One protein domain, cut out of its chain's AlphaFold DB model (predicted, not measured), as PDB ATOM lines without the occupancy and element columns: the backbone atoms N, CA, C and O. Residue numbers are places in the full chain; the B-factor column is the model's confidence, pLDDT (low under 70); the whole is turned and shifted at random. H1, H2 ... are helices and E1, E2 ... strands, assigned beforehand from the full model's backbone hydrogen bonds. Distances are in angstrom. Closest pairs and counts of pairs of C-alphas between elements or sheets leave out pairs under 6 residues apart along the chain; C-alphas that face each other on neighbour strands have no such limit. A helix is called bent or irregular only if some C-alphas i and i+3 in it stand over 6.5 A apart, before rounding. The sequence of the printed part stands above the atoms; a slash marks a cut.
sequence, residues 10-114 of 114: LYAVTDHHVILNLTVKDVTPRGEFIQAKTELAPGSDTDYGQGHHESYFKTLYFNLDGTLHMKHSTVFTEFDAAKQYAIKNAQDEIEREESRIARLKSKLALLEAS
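What this domain is: This is residues 10 to 114 of the 114 residues of an uncharacterized protein of Crocinitomicaceae bacterium (UniProt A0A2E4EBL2). A small sheet of four strands, curled like part of a barrel, has the short helix H1 over one face, while the long helix H2 begins over E1 on the opposite face and then runs far out of the body as an arm, with residues 94 to 114 sticking out free. The arm makes the length, with spans of 67 by 28 by 23 A. The printed part has 105 residues, with two named helices and four named strands in the order E1, E2, E3, H1, E4, H2; the sheet's order is E1, E2, E3, E4, all antiparallel, and the class is mixed, helices and strands. The whole is only just loose, close to extended, with a radius of gyration of the C-alphas of 19.1 A.

Where its parts are: Find C-alpha 10 at (191.354, 146.824, 86.492), where E1 begins, residues 10 to 13. E2, residues 19 to 30, runs 27.5 A and bends by 72 degrees at residue 26. E3, residues 33 to 40, runs 22.3 A. H1 takes residues 47 to 57, 14.4 A long; it is neither bent nor irregular, but only just: C-alphas 54 and 57 are 6.3 A apart. E4 is residues 59 to 63, 13.7 A long. H2, residues 79 to 112, runs 49.0 A from C-alpha 79 at (186.918, 150.490, 91.797) to C-alpha 112 at (215.481, 171.276, 125.783).

How they stand to each other: Begin with the strongly twisted sheet, where E1, E2 and E3 form a meander, each strand the antiparallel neighbour of the one before. In the hairpin of E1 and E2, look at N 10 and O 22, 2.9 A apart. In the hairpin of E2 and E3, N 23 and O 39 are 2.8 A apart. For E3 and E4, see N 34 and O 62 at 2.8 A. The pairing of E2 is staggered: residues 19 to 22 pair with E1, residues 22 to 30 with E3. H1 is on the sheet at a height of 8.9 A, over E2; the closest C-alphas of H1 and E3 are those of Phe 57 and Thr 38, 6.9 A apart. On the opposite face, H2 is over E1 at a height of 5.7 A and runs along the strands, at 2 degrees to E1 on the local plane; their closest C-alphas, of Tyr 11 and Phe 79, are 6.1 A apart. H1 and H2 are apart. In both helices every O i to N i+4 pair is within hydrogen-bond range.

The domain as a whole: The C-alphas of Pro 29 and Ser 114 are the two farthest apart, 67.3 A. Without residues 94 to 114 the body spans 39 by 25 by 19 A. The printed part has no cut. The link from E4 to H2, residues 64 to 78, is long; in it residues 75 to 76 pair antiparallel with residues 11 to 12 of E1. The mean pLDDT of the printed part is 93.6, and residue 114 alone is under 70.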
ATOM      1  N   LEU A  10     190.811 147.110  85.167       96.50
ATOM      2  CA  LEU A  10     191.354 146.824  86.492       96.50
ATOM      3  C   LEU A  10     191.807 148.124  87.157       96.50
ATOM      4  O   LEU A  10     192.066 149.125  86.489       96.50
ATOM      5  N   TYR A  11     191.952 148.084  88.474       96.88
ATOM      6  CA  TYR A  11     192.328 149.230  89.292       96.88
ATOM      7  C   TYR A  11     193.526 148.852  90.153       96.88
ATOM      8  O   TYR A  11     193.414 147.977  91.009       96.88
ATOM      9  N   ALA A  12     194.678 149.473  89.917       96.69
ATOM     10  CA  ALA A  12     195.897 149.215  90.677       96.69
ATOM     11  C   ALA A  12     196.165 150.343  91.669       96.69
ATOM     12  O   ALA A  12     196.145 151.513  91.298       96.69
ATOM     13  N   VAL A  13     196.444 149.999  92.920       96.44
ATOM     14  CA  VAL A  13     196.835 150.958  93.954       96.44
ATOM     15  C   VAL A  13     198.357 150.952  94.076       96.44
ATOM     16  O   VAL A  13     198.971 149.903  94.281       96.44
ATOM     17  N   THR A  14     198.965 152.126  93.909       93.69
ATOM     18  CA  THR A  14     200.411 152.331  94.097       93.69
ATOM     19  C   THR A  14     200.780 152.409  95.581       93.69
ATOM     20  O   THR A  14     199.913 152.486  96.450       93.69
ATOM     21  N   ASP A  15     202.075 152.403  95.875       89.31
ATOM     22  CA  ASP A  15     202.629 152.621  97.214       89.31
ATOM     23  C   ASP A  15     202.343 154.025  97.775       89.31
ATOM     24  O   ASP A  15     202.207 154.169  98.985       89.31
ATOM     25  N   HIS A  16     202.146 155.030  96.916       89.38
ATOM     26  CA  HIS A  16     201.649 156.358  97.304       89.38
ATOM     27  C   HIS A  16     200.108 156.465  97.347       89.38
ATOM     28  O   HIS A  16     199.554 157.563  97.270       89.38
ATOM     29  N   HIS A  17     199.391 155.340  97.419       91.88
ATOM     30  CA  HIS A  17     197.918 155.258  97.504       91.88
ATOM     31  C   HIS A  17     197.158 155.879  96.324       91.88
ATOM     32  O   HIS A  17     195.950 156.105  96.399       91.88
ATOM     33  N   VAL A  18     197.840 156.129  95.205       91.88
ATOM     34  CA  VAL A  18     197.212 156.574  93.955       91.88
ATOM     35  C   VAL A  18     196.601 155.371  93.246       91.88
ATOM     36  O   VAL A  18     197.268 154.344  93.096       91.88
ATOM     37  N   ILE A  19     195.356 155.515  92.787       95.06
ATOM     38  CA  ILE A  19     194.654 154.510  91.984       95.06
ATOM     39  C   ILE A  19     194.940 154.772  90.505       95.06
ATOM     40  O   ILE A  19     194.631 155.845  89.991       95.06
ATOM     41  N   LEU A  20     195.507 153.780  89.828       95.88
ATOM     42  CA  LEU A  20     195.723 153.762  88.389       95.88
ATOM     43  C   LEU A  20     194.642 152.909  87.729       95.88
ATOM     44  O   LEU A  20     194.456 151.741  88.085       95.88
ATOM     45  N   ASN A  21     193.966 153.475  86.736       96.31
ATOM     46  CA  ASN A  21     193.026 152.732  85.909       96.31
ATOM     47  C   ASN A  21     193.798 151.998  84.812       96.31
ATOM     48  O   ASN A  21     194.567 152.606  84.065       96.31
ATOM     49  N   LEU A  22     193.579 150.691  84.705       96.50
ATOM     50  CA  LEU A  22     194.255 149.817  83.757       96.50
ATOM     51  C   LEU A  22     193.252 149.242  82.762       96.50
ATOM     52  O   LEU A  22     192.201 148.737  83.151       96.50
ATOM     53  N   THR A  23     193.603 149.258  81.481       96.19
ATOM     54  CA  THR A  23     192.881 148.537  80.430       96.19
ATOM     55  C   THR A  23     193.643 147.271  80.065       96.19
ATOM     56  O   THR A  23     194.825 147.339  79.727       96.19
ATOM     57  N   VAL A  24     192.978 146.119  80.087       95.56
ATOM     58  CA  VAL A  24     193.541 144.850  79.615       95.56
ATOM     59  C   VAL A  24     193.515 144.827  78.086       95.56
ATOM     60  O   VAL A  24     192.486 145.082  77.466       95.56
ATOM     61  N   LYS A  25     194.665 144.554  77.464       95.62
ATOM     62  CA  LYS A  25     194.826 144.573  75.999       95.62
ATOM     63  C   LYS A  25     195.015 143.201  75.385       95.62
ATOM     64  O   LYS A  25     194.606 142.972  74.253       95.62
ATOM     65  N   ASP A  26     195.681 142.315  76.109       94.50
ATOM     66  CA  ASP A  26     196.070 141.004  75.610       94.50
ATOM     67  C   ASP A  26     196.006 140.000  76.754       94.50
ATOM     68  O   ASP A  26     196.480 140.283  77.855       94.50
ATOM     69  N   VAL A  27     195.419 138.839  76.484       94.31
ATOM     70  CA  VAL A  27     195.209 137.772  77.459       94.31
ATOM     71  C   VAL A  27     195.712 136.470  76.852       94.31
ATOM     72  O   VAL A  27     195.168 135.967  75.872       94.31
ATOM     73  N   THR A  28     196.770 135.914  77.435       93.81
ATOM     74  CA  THR A  28     197.437 134.706  76.943       93.81
ATOM     75  C   THR A  28     197.475 133.635  78.039       93.81
ATOM     76  O   THR A  28     198.091 133.860  79.084       93.81
ATOM     77  N   PRO A  29     196.887 132.445  77.823       91.50
ATOM     78  CA  PRO A  29     197.070 131.305  78.720       91.50
ATOM     79  C   PRO A  29     198.545 130.877  78.805       91.50
ATOM     80  O   PRO A  29     199.232 130.743  77.789       91.50
ATOM     81  N   ARG A  30     199.042 130.645  80.020       88.81
ATOM     82  CA  ARG A  30     200.428 130.276  80.341       88.81
ATOM     83  C   ARG A  30     200.443 129.145  81.371       88.81
ATOM     84  O   ARG A  30     200.669 129.374  82.555       88.81
ATOM     85  N   GLY A  31     200.221 127.916  80.903       87.88
ATOM     86  CA  GLY A  31     200.207 126.732  81.766       87.88
ATOM     87  C   GLY A  31     199.102 126.829  82.817       87.88
ATOM     88  O   GLY A  31     197.928 126.738  82.475       87.88
ATOM     89  N   GLU A  32     199.490 127.042  84.072       89.12
ATOM     90  CA  GLU A  32     198.592 127.127  85.234       89.12
ATOM     91  C   GLU A  32     198.030 128.535  85.493       89.12
ATOM     92  O   GLU A  32     197.255 128.733  86.424       89.12
ATOM     93  N   PHE A  33     198.397 129.522  84.673       92.38
ATOM     94  CA  PHE A  33     197.962 130.909  84.839       92.38
ATOM     95  C   PHE A  33     197.486 131.510  83.522       92.38
ATOM     96  O   PHE A  33     197.758 131.007  82.431       92.38
ATOM     97  N   ILE A  34     196.807 132.642  83.625       94.25
ATOM     98  CA  ILE A  34     196.463 133.512  82.510       94.25
ATOM     99  C   ILE A  34     197.292 134.787  82.664       94.25
ATOM    100  O   ILE A  34     197.220 135.468  83.682       94.25
ATOM    101  N   GLN A  35     198.104 135.109  81.663       95.38
ATOM    102  CA  GLN A  35     198.872 136.348  81.627       95.38
ATOM    103  C   GLN A  35     198.050 137.429  80.926       95.38
ATOM    104  O   GLN A  35     197.596 137.216  79.803       95.38
ATOM    105  N   ALA A  36     197.905 138.591  81.555       95.94
ATOM    106  CA  ALA A  36     197.239 139.760  80.998       95.94
ATOM    107  C   ALA A  36     198.244 140.904  80.822       95.94
ATOM    108  O   ALA A  36     198.957 141.259  81.763       95.94
ATOM    109  N   LYS A  37     198.311 141.500  79.630       97.06
ATOM    110  CA  LYS A  37     199.024 142.766  79.421       97.06
ATOM    111  C   LYS A  37     198.057 143.920  79.583       97.06
ATOM    112  O   LYS A  37     196.935 143.859  79.075       97.06
ATOM    113  N   THR A  38     198.515 144.970  80.247       96.94
ATOM    114  CA  THR A  38     197.700 146.152  80.513       96.94
ATOM    115  C   THR A  38     198.337 147.414  79.954       96.94
ATOM    116  O   THR A  38     199.547 147.476  79.730       96.94
ATOM    117  N   GLU A  39     197.511 148.436  79.789       96.38
ATOM    118  CA  GLU A  39     197.907 149.817  79.528       96.38
ATOM    119  C   GLU A  39     197.210 150.742  80.525       96.38
ATOM    120  O   GLU A  39     196.161 150.390  81.071       96.38
ATOM    121  N   LEU A  40     197.771 151.930  80.746       95.19
ATOM    122  CA  LEU A  40     197.085 152.976  81.498       95.19
ATOM    123  C   LEU A  40     195.881 153.480  80.704       95.19
ATOM    124  O   LEU A  40     195.982 153.788  79.517       95.19
ATOM    125  N   ALA A  41     194.739 153.573  81.374       90.50
ATOM    126  CA  ALA A  41     193.579 154.242  80.815       90.50
ATOM    127  C   ALA A  41     193.820 155.766  80.760       90.50
ATOM    128  O   ALA A  41     194.580 156.299  81.581       90.50
ATOM    129  N   PRO A  42     193.149 156.488  79.841       83.75
ATOM    130  CA  PRO A  42     193.245 157.944  79.762       83.75
ATOM    131  C   PRO A  42     192.988 158.615  81.118       83.75
ATOM    132  O   PRO A  42     192.025 158.274  81.809       83.75
ATOM    133  N   GLY A  43     193.845 159.564  81.505       78.75
ATOM    134  CA  GLY A  43     193.752 160.283  82.777       78.75
ATOM    135  C   GLY A  43     194.505 159.631  83.942       78.75
ATOM    136  O   GLY A  43     194.609 160.243  85.001       78.75
ATOM    137  N   SER A  44     195.049 158.420  83.770       79.00
ATOM    138  CA  SER A  44     196.022 157.805  84.699       79.00
ATOM    139  C   SER A  44     197.470 157.884  84.188       79.00
ATOM    140  O   SER A  44     198.399 157.447  84.862       79.00
ATOM    141  N   ASP A  45     197.672 158.467  83.009       75.81
ATOM    142  CA  ASP A  45     198.906 158.557  82.223       75.81
ATOM    143  C   ASP A  45     199.850 159.692  82.655       75.81
ATOM    144  O   ASP A  45     200.516 160.318  81.836       75.81
ATOM    145  N   THR A  46     199.940 159.937  83.962       81.75
ATOM    146  CA  THR A  46     200.945 160.844  84.543       81.75
ATOM    147  C   THR A  46     202.346 160.225  84.486       81.75
ATOM    148  O   THR A  46     202.460 159.001  84.495       81.75
ATOM    149  N   ASP A  47     203.415 161.031  84.522       84.06
ATOM    150  CA  ASP A  47     204.804 160.523  84.575       84.06
ATOM    151  C   ASP A  47     205.005 159.506  85.714       84.06
ATOM    152  O   ASP A  47     205.613 158.448  85.543       84.06
ATOM    153  N   TYR A  48     204.418 159.797  86.878       85.50
ATOM    154  CA  TYR A  48     204.419 158.905  88.035       85.50
ATOM    155  C   TYR A  48     203.670 157.588  87.757       85.50
ATOM    156  O   TYR A  48     204.172 156.503  88.069       85.50
ATOM    157  N   GLY A  49     202.478 157.682  87.158       86.94
ATOM    158  CA  GLY A  49     201.656 156.532  86.783       86.94
ATOM    159  C   GLY A  49     202.334 155.647  85.740       86.94
ATOM    160  O   GLY A  49     202.305 154.426  85.878       86.94
ATOM    161  N   GLN A  50     203.005 156.244  84.750       89.56
ATOM    162  CA  GLN A  50     203.766 155.532  83.721       89.56
ATOM    163  C   GLN A  50     204.914 154.728  84.327       89.56
ATOM    164  O   GLN A  50     204.988 153.521  84.105       89.56
ATOM    165  N   GLY A  51     205.751 155.348  85.166       90.19
ATOM    166  CA  GLY A  51     206.873 154.644  85.798       90.19
ATOM    167  C   GLY A  51     206.429 153.444  86.644       90.19
ATOM    168  O   GLY A  51     207.027 152.364  86.578       90.19
ATOM    169  N   HIS A  52     205.336 153.596  87.397       90.62
ATOM    170  CA  HIS A  52     204.761 152.504  88.187       90.62
ATOM    171  C   HIS A  52     204.127 151.420  87.324       90.62
ATOM    172  O   HIS A  52     204.305 150.230  87.593       90.62
ATOM    173  N   HIS A  53     203.396 151.814  86.283       93.56
ATOM    174  CA  HIS A  53     202.795 150.873  85.350       93.56
ATOM    175  C   HIS A  53     203.856 150.000  84.692       93.56
ATOM    176  O   HIS A  53     203.752 148.775  84.759       93.56
ATOM    177  N   GLU A  54     204.904 150.607  84.144       92.38
ATOM    178  CA  GLU A  54     205.986 149.885  83.477       92.38
ATOM    179  C   GLU A  54     206.698 148.906  84.410       92.38
ATOM    180  O   GLU A  54     207.022 147.791  83.993       92.38
ATOM    181  N   SER A  55     206.888 149.302  85.670       91.69
ATOM    182  CA  SER A  55     207.610 148.508  86.665       91.69
ATOM    183  C   SER A  55     206.780 147.357  87.239       91.69
ATOM    184  O   SER A  55     207.321 146.277  87.478       91.69
ATOM    185  N   TYR A  56     205.475 147.562  87.461       92.50
ATOM    186  CA  TYR A  56     204.675 146.662  88.305       92.50
ATOM    187  C   TYR A  56     203.385 146.145  87.671       92.50
ATOM    188  O   TYR A  56     202.952 145.039  88.000       92.50
ATOM    189  N   PHE A  57     202.753 146.914  86.781       95.38
ATOM    190  CA  PHE A  57     201.374 146.638  86.356       95.38
ATOM    191  C   PHE A  57     201.221 146.312  84.872       95.38
ATOM    192  O   PHE A  57     200.178 145.798  84.473       95.38
ATOM    193  N   LYS A  58     202.266 146.517  84.063       96.44
ATOM    194  CA  LYS A  58     202.296 146.217  82.624       96.44
ATOM    195  C   LYS A  58     201.930 144.772  82.305       96.44
ATOM    196  O   LYS A  58     201.325 144.494  81.271       96.44
ATOM    197  N   THR A  59     202.320 143.840  83.172       96.25
ATOM    198  CA  THR A  59     201.963 142.424  83.069       96.25
ATOM    199  C   THR A  59     201.387 141.944  84.389       96.25
ATOM    200  O   THR A  59     202.052 142.015  85.420       96.25
ATOM    201  N   LEU A  60     200.171 141.413  84.327       96.44
ATOM    202  CA  LEU A  60     199.465 140.822  85.451       96.44
ATOM    203  C   LEU A  60     199.217 139.338  85.202       96.44
ATOM    204  O   LEU A  60     199.149 138.878  84.059       96.44
ATOM    205  N   TYR A  61     199.053 138.596  86.287       95.12
ATOM    206  CA  TYR A  61     198.709 137.184  86.260       95.12
ATOM    207  C   TYR A  61     197.358 136.955  86.932       95.12
ATOM    208  O   TYR A  61     197.049 137.535  87.975       95.12
ATOM    209  N   PHE A  62     196.579 136.071  86.330       94.56
ATOM    210  CA  PHE A  62     195.299 135.577  86.805       94.56
ATOM    211  C   PHE A  62     195.382 134.059  86.962       94.56
ATOM    212  O   PHE A  62     196.128 133.385  86.247       94.56
ATOM    213  N   ASN A  63     194.609 133.510  87.889       93.31
ATOM    214  CA  ASN A  63     194.390 132.075  87.996       93.31
ATOM    215  C   ASN A  63     193.509 131.592  86.828       93.31
ATOM    216  O   ASN A  63     192.864 132.390  86.143       93.31
ATOM    217  N   LEU A  64     193.452 130.277  86.592       90.44
ATOM    218  CA  LEU A  64     192.647 129.703  85.499       90.44
ATOM    219  C   LEU A  64     191.137 129.968  85.635       90.44
ATOM    220  O   LEU A  64     190.420 129.914  84.637       90.44
ATOM    221  N   ASP A  65     190.660 130.266  86.843       89.12
ATOM    222  CA  ASP A  65     189.270 130.649  87.111       89.12
ATOM    223  C   ASP A  65     188.960 132.127  86.785       89.12
ATOM    224  O   ASP A  65     187.801 132.537  86.842       89.12
ATOM    225  N   GLY A  66     189.971 132.916  86.396       86.25
ATOM    226  CA  GLY A  66     189.842 134.340  86.087       86.25
ATOM    227  C   GLY A  66     190.002 135.269  87.292       86.25
ATOM    228  O   GLY A  66     189.851 136.479  87.136       86.25
ATOM    229  N   THR A  67     190.332 134.752  88.477       91.25
ATOM    230  CA  THR A  67     190.659 135.581  89.649       91.25
ATOM    231  C   THR A  67     192.087 136.123  89.577       91.25
ATOM    232  O   THR A  67     192.978 135.496  89.002       91.25
ATOM    233  N   LEU A  68     192.328 137.304  90.152       92.88
ATOM    234  CA  LEU A  68     193.667 137.901  90.220       92.88
ATOM    235  C   LEU A  68     194.619 137.018  91.036       92.88
ATOM    236  O   LEU A  68     194.293 136.570  92.136       92.88
ATOM    237  N   HIS A  69     195.817 136.775  90.503       92.88
ATOM    238  CA  HIS A  69     196.827 135.985  91.197       92.88
ATOM    239  C   HIS A  69     197.309 136.716  92.459       92.88
ATOM    240  O   HIS A  69     197.516 137.929  92.445       92.88
ATOM    241  N   MET A  70     197.609 135.969  93.528       89.25
ATOM    242  CA  MET A  70     197.991 136.513  94.847       89.25
ATOM    243  C   MET A  70     199.189 137.482  94.839       89.25
ATOM    244  O   MET A  70     199.363 138.261  95.769       89.25
ATOM    245  N   LYS A  71     200.019 137.446  93.787       88.69
ATOM    246  CA  LYS A  71     201.157 138.367  93.593       88.69
ATOM    247  C   LYS A  71     200.728 139.811  93.315       88.69
ATOM    248  O   LYS A  71     201.549 140.709  93.444       88.69
ATOM    249  N   HIS A  72     199.474 140.031  92.933       92.31
ATOM    250  CA  HIS A  72     198.931 141.340  92.584       92.31
ATOM    251  C   HIS A  72     197.898 141.791  93.620       92.31
ATOM    252  O   HIS A  72     196.790 142.185  93.275       92.31
ATOM    253  N   SER A  73     198.262 141.729  94.904       92.69
ATOM    254  CA  SER A  73     197.376 142.061  96.031       92.69
ATOM    255  C   SER A  73     196.900 143.518  96.068       92.69
ATOM    256  O   SER A  73     196.013 143.844  96.849       92.69
ATOM    257  N   THR A  74     197.502 144.397  95.264       95.81
ATOM    258  CA  THR A  74     197.124 145.811  95.132       95.81
ATOM    259  C   THR A  74     196.333 146.101  93.858       95.81
ATOM    260  O   THR A  74     196.090 147.264  93.541       95.81
ATOM    261  N   VAL A  75     195.939 145.067  93.111       97.00
ATOM    262  CA  VAL A  75     195.124 145.200  91.904       97.00
ATOM    263  C   VAL A  75     193.735 144.634  92.171       97.00
ATOM    264  O   VAL A  75     193.586 143.579  92.784       97.00
ATOM    265  N   PHE A  76     192.717 145.342  91.700       96.44
ATOM    266  CA  PHE A  76     191.315 145.065  91.979       96.44
ATOM    267  C   PHE A  76     190.500 145.073  90.688       96.44
ATOM    268  O   PHE A  76     190.797 145.814  89.752       96.44
ATOM    269  N   THR A  77     189.446 144.260  90.650       94.94
ATOM    270  CA  THR A  77     188.463 144.261  89.555       94.94
ATOM    271  C   THR A  77     187.388 145.329  89.751       94.94
ATOM    272  O   THR A  77     186.800 145.789  88.780       94.94
ATOM    273  N   GLU A  78     187.169 145.759  90.997       96.06
ATOM    274  CA  GLU A  78     186.170 146.756  91.381       96.06
ATOM    275  C   GLU A  78     186.838 148.036  91.890       96.06
ATOM    276  O   GLU A  78     187.730 147.989  92.745       96.06
ATOM    277  N   PHE A  79     186.367 149.189  91.410       96.25
ATOM    278  CA  PHE A  79     186.918 150.490  91.797       96.25
ATOM    279  C   PHE A  79     186.730 150.771  93.289       96.25
ATOM    280  O   PHE A  79     187.654 151.236  93.955       96.25
ATOM    281  N   ASP A  80     185.556 150.449  93.839       97.81
ATOM    282  CA  ASP A  80     185.269 150.681  95.255       97.81
ATOM    283  C   ASP A  80     186.204 149.875  96.164       97.81
ATOM    284  O   ASP A  80     186.640 150.388  97.194       97.81
ATOM    285  N   ALA A  81     186.597 148.661  95.765       96.88
ATOM    286  CA  ALA A  81     187.571 147.867  96.510       96.88
ATOM    287  C   ALA A  81     188.963 148.525  96.503       96.88
ATOM    288  O   ALA A  81     189.573 148.669  97.565       96.88
ATOM    289  N   ALA A  82     189.428 149.000  95.341       97.31
ATOM    290  CA  ALA A  82     190.681 149.750  95.232       97.31
ATOM    291  C   ALA A  82     190.653 151.034  96.072       97.31
ATOM    292  O   ALA A  82     191.613 151.353  96.772       97.31
ATOM    293  N   LYS A  83     189.523 151.746  96.057       97.88
ATOM    294  CA  LYS A  83     189.320 152.964  96.840       97.88
ATOM    295  C   LYS A  83     189.360 152.701  98.341       97.88
ATOM    296  O   LYS A  83     190.046 153.428  99.052       97.88
ATOM    297  N   GLN A  84     188.664 151.676  98.831       98.12
ATOM    298  CA  GLN A  84     188.706 151.312 100.251       98.12
ATOM    299  C   GLN A  84     190.116 150.898 100.684       98.12
ATOM    300  O   GLN A  84     190.569 151.295 101.755       98.12
ATOM    301  N   TYR A  85     190.833 150.158  99.835       97.44
ATOM    302  CA  TYR A  85     192.221 149.786 100.088       97.44
ATOM    303  C   TYR A  85     193.143 151.014 100.175       97.44
ATOM    304  O   TYR A  85     193.897 151.145 101.138       97.44
ATOM    305  N   ALA A  86     193.038 151.949  99.225       97.00
ATOM    306  CA  ALA A  86     193.811 153.191  99.225       97.00
ATOM    307  C   ALA A  86     193.505 154.075 100.447       97.00
ATOM    308  O   ALA A  86     194.427 154.583 101.081       97.00
ATOM    309  N   ILE A  87     192.225 154.218 100.820       97.56
ATOM    310  CA  ILE A  87     191.811 154.968 102.018       97.56
ATOM    311  C   ILE A  87     192.422 154.350 103.273       97.56
ATOM    312  O   ILE A  87     193.015 155.070 104.073       97.56
ATOM    313  N   LYS A  88     192.301 153.028 103.433       96.94
ATOM    314  CA  LYS A  88     192.844 152.328 104.596       96.94
ATOM    315  C   LYS A  88     194.357 152.516 104.697       96.94
ATOM    316  O   LYS A  88     194.853 152.878 105.755       96.94
ATOM    317  N   ASN A  89     195.087 152.322 103.602       95.25
ATOM    318  CA  ASN A  89     196.539 152.474 103.624       95.25
ATOM    319  C   ASN A  89     196.973 153.920 103.915       95.25
ATOM    320  O   ASN A  89     197.962 154.123 104.619       95.25
ATOM    321  N   ALA A  90     196.229 154.913 103.419       96.06
ATOM    322  CA  ALA A  90     196.470 156.315 103.744       96.06
ATOM    323  C   ALA A  90     196.214 156.608 105.233       96.06
ATOM    324  O   ALA A  90     196.998 157.321 105.855       96.06
ATOM    325  N   GLN A  91     195.160 156.036 105.826       97.62
ATOM    326  CA  GLN A  91     194.895 156.132 107.267       97.62
ATOM    327  C   GLN A  91     196.018 155.489 108.089       97.62
ATOM    328  O   GLN A  91     196.559 156.134 108.985       97.62
ATOM    329  N   ASP A  92     196.436 154.273 107.726       96.06
ATOM    330  CA  ASP A  92     197.543 153.570 108.380       96.06
ATOM    331  C   ASP A  92     198.859 154.374 108.283       96.06
ATOM    332  O   ASP A  92     199.677 154.373 109.207       96.06
ATOM    333  N   GLU A  93     199.105 155.069 107.167       96.06
ATOM    334  CA  GLU A  93     200.274 155.943 107.019       96.06
ATOM    335  C   GLU A  93     200.195 157.192 107.896       96.06
ATOM    336  O   GLU A  93     201.179 157.512 108.566       96.06
ATOM    337  N   ILE A  94     199.031 157.847 107.960       96.88
ATOM    338  CA  ILE A  94     198.802 158.987 108.856       96.88
ATOM    339  C   ILE A  94     199.100 158.585 110.305       96.88
ATOM    340  O   ILE A  94     199.893 159.253 110.967       96.88
ATOM    341  N   GLU A  95     198.554 157.464 110.780       97.81
ATOM    342  CA  GLU A  95     198.773 156.993 112.156       97.81
ATOM    343  C   GLU A  95     200.260 156.721 112.461       97.81
ATOM    344  O   GLU A  95     200.768 157.039 113.548       97.81
ATOM    345  N   ARG A  96     200.997 156.155 111.494       96.94
ATOM    346  CA  ARG A  96     202.447 155.924 111.621       96.94
ATOM    347  C   ARG A  96     203.224 157.231 111.719       96.94
ATOM    348  O   ARG A  96     204.112 157.349 112.572       96.94
ATOM    349  N   GLU A  97     202.905 158.207 110.877       97.62
ATOM    350  CA  GLU A  97     203.589 159.498 110.871       97.62
ATOM    351  C   GLU A  97     203.242 160.337 112.109       97.62
ATOM    352  O   GLU A  97     204.134 160.929 112.718       97.62
ATOM    353  N   GLU A  98     201.997 160.307 112.585       98.38
ATOM    354  CA  GLU A  98     201.610 160.920 113.861       98.38
ATOM    355  C   GLU A  98     202.391 160.323 115.038       98.38
ATOM    356  O   GLU A  98     202.948 161.055 115.865       98.38
ATOM    357  N   SER A  99     202.529 158.995 115.071       97.75
ATOM    358  CA  SER A  99     203.340 158.292 116.073       97.75
ATOM    359  C   SER A  99     204.816 158.710 116.010       97.75
ATOM    360  O   SER A  99     205.472 158.918 117.040       97.75
ATOM    361  N   ARG A 100     205.358 158.886 114.798       98.25
ATOM    362  CA  ARG A 100     206.727 159.368 114.583       98.25
ATOM    363  C   ARG A 100     206.899 160.809 115.062       98.25
ATOM    364  O   ARG A 100     207.882 161.100 115.749       98.25
ATOM    365  N   ILE A 101     205.946 161.689 114.762       98.50
ATOM    366  CA  ILE A 101     205.927 163.081 115.227       98.50
ATOM    367  C   ILE A 101     205.884 163.129 116.756       98.50
ATOM    368  O   ILE A 101     206.680 163.848 117.361       98.50
ATOM    369  N   ALA A 102     205.016 162.345 117.397       98.25
ATOM    370  CA  ALA A 102     204.922 162.281 118.854       98.25
ATOM    371  C   ALA A 102     206.258 161.864 119.493       98.25
ATOM    372  O   ALA A 102     206.739 162.507 120.432       98.25
ATOM    373  N   ARG A 103     206.922 160.848 118.927       98.25
ATOM    374  CA  ARG A 103     208.249 160.403 119.379       98.25
ATOM    375  C   ARG A 103     209.317 161.486 119.216       98.25
ATOM    376  O   ARG A 103     210.168 161.636 120.092       98.25
ATOM    377  N   LEU A 104     209.305 162.223 118.106       98.38
ATOM    378  CA  LEU A 104     210.250 163.316 117.865       98.38
ATOM    379  C   LEU A 104     210.021 164.487 118.826       98.38
ATOM    380  O   LEU A 104     210.988 164.982 119.400       98.38
ATOM    381  N   LYS A 105     208.763 164.866 119.079       98.19
ATOM    382  CA  LYS A 105     208.404 165.896 120.070       98.19
ATOM    383  C   LYS A 105     208.882 165.527 121.474       98.19
ATOM    384  O   LYS A 105     209.471 166.361 122.153       98.19
ATOM    385  N   SER A 106     208.694 164.272 121.888       97.31
ATOM    386  CA  SER A 106     209.194 163.785 123.180       97.31
ATOM    387  C   SER A 106     210.722 163.875 123.280       97.31
ATOM    388  O   SER A 106     211.238 164.326 124.299       97.31
ATOM    389  N   LYS A 107     211.454 163.508 122.219       97.88
ATOM    390  CA  LYS A 107     212.919 163.652 122.179       97.88
ATOM    391  C   LYS A 107     213.370 165.109 122.256       97.88
ATOM    392  O   LYS A 107     214.333 165.386 122.956       97.88
ATOM    393  N   LEU A 108     212.694 166.012 121.545       97.81
ATOM    394  CA  LEU A 108     213.012 167.440 121.568       97.81
ATOM    395  C   LEU A 108     212.862 168.010 122.983       97.81
ATOM    396  O   LEU A 108     213.807 168.592 123.495       97.81
ATOM    397  N   ALA A 109     211.735 167.740 123.646       97.81
ATOM    398  CA  ALA A 109     211.494 168.211 125.009       97.81
ATOM    399  C   ALA A 109     212.551 167.712 126.013       97.81
ATOM    400  O   ALA A 109     212.938 168.445 126.918       97.81
ATOM    401  N   LEU A 110     213.047 166.477 125.852       97.56
ATOM    402  CA  LEU A 110     214.130 165.943 126.687       97.56
ATOM    403  C   LEU A 110     215.461 166.674 126.471       97.56
ATOM    404  O   LEU A 110     216.202 166.845 127.430       97.56
ATOM    405  N   LEU A 111     215.759 167.080 125.234       97.25
ATOM    406  CA  LEU A 111     216.972 167.833 124.897       97.25
ATOM    407  C   LEU A 111     216.888 169.303 125.325       97.25
ATOM    408  O   LEU A 111     217.908 169.904 125.632       97.25
ATOM    409  N   GLU A 112     215.694 169.893 125.331       96.44
ATOM    410  CA  GLU A 112     215.481 171.276 125.783       96.44
ATOM    411  C   GLU A 112     215.492 171.408 127.315       96.44
ATOM    412  O   GLU A 112     215.735 172.492 127.840       96.44
ATOM    413  N   ALA A 113     215.223 170.316 128.039       90.69
ATOM    414  CA  ALA A 113     215.236 170.272 129.501       90.69
ATOM    415  C   ALA A 113     216.618 169.959 130.111       90.69
ATOM    416  O   ALA A 113     216.751 169.990 131.337       90.69
ATOM    417  N   SER A 114     217.611 169.618 129.280       67.94
ATOM    418  CA  SER A 114     219.006 169.346 129.664       67.94
ATOM    419  C   SER A 114     219.904 170.551 129.435       67.94
ATOM    420  O   SER A 114     220.746 170.820 130.319       67.94
TER     421      SER A 114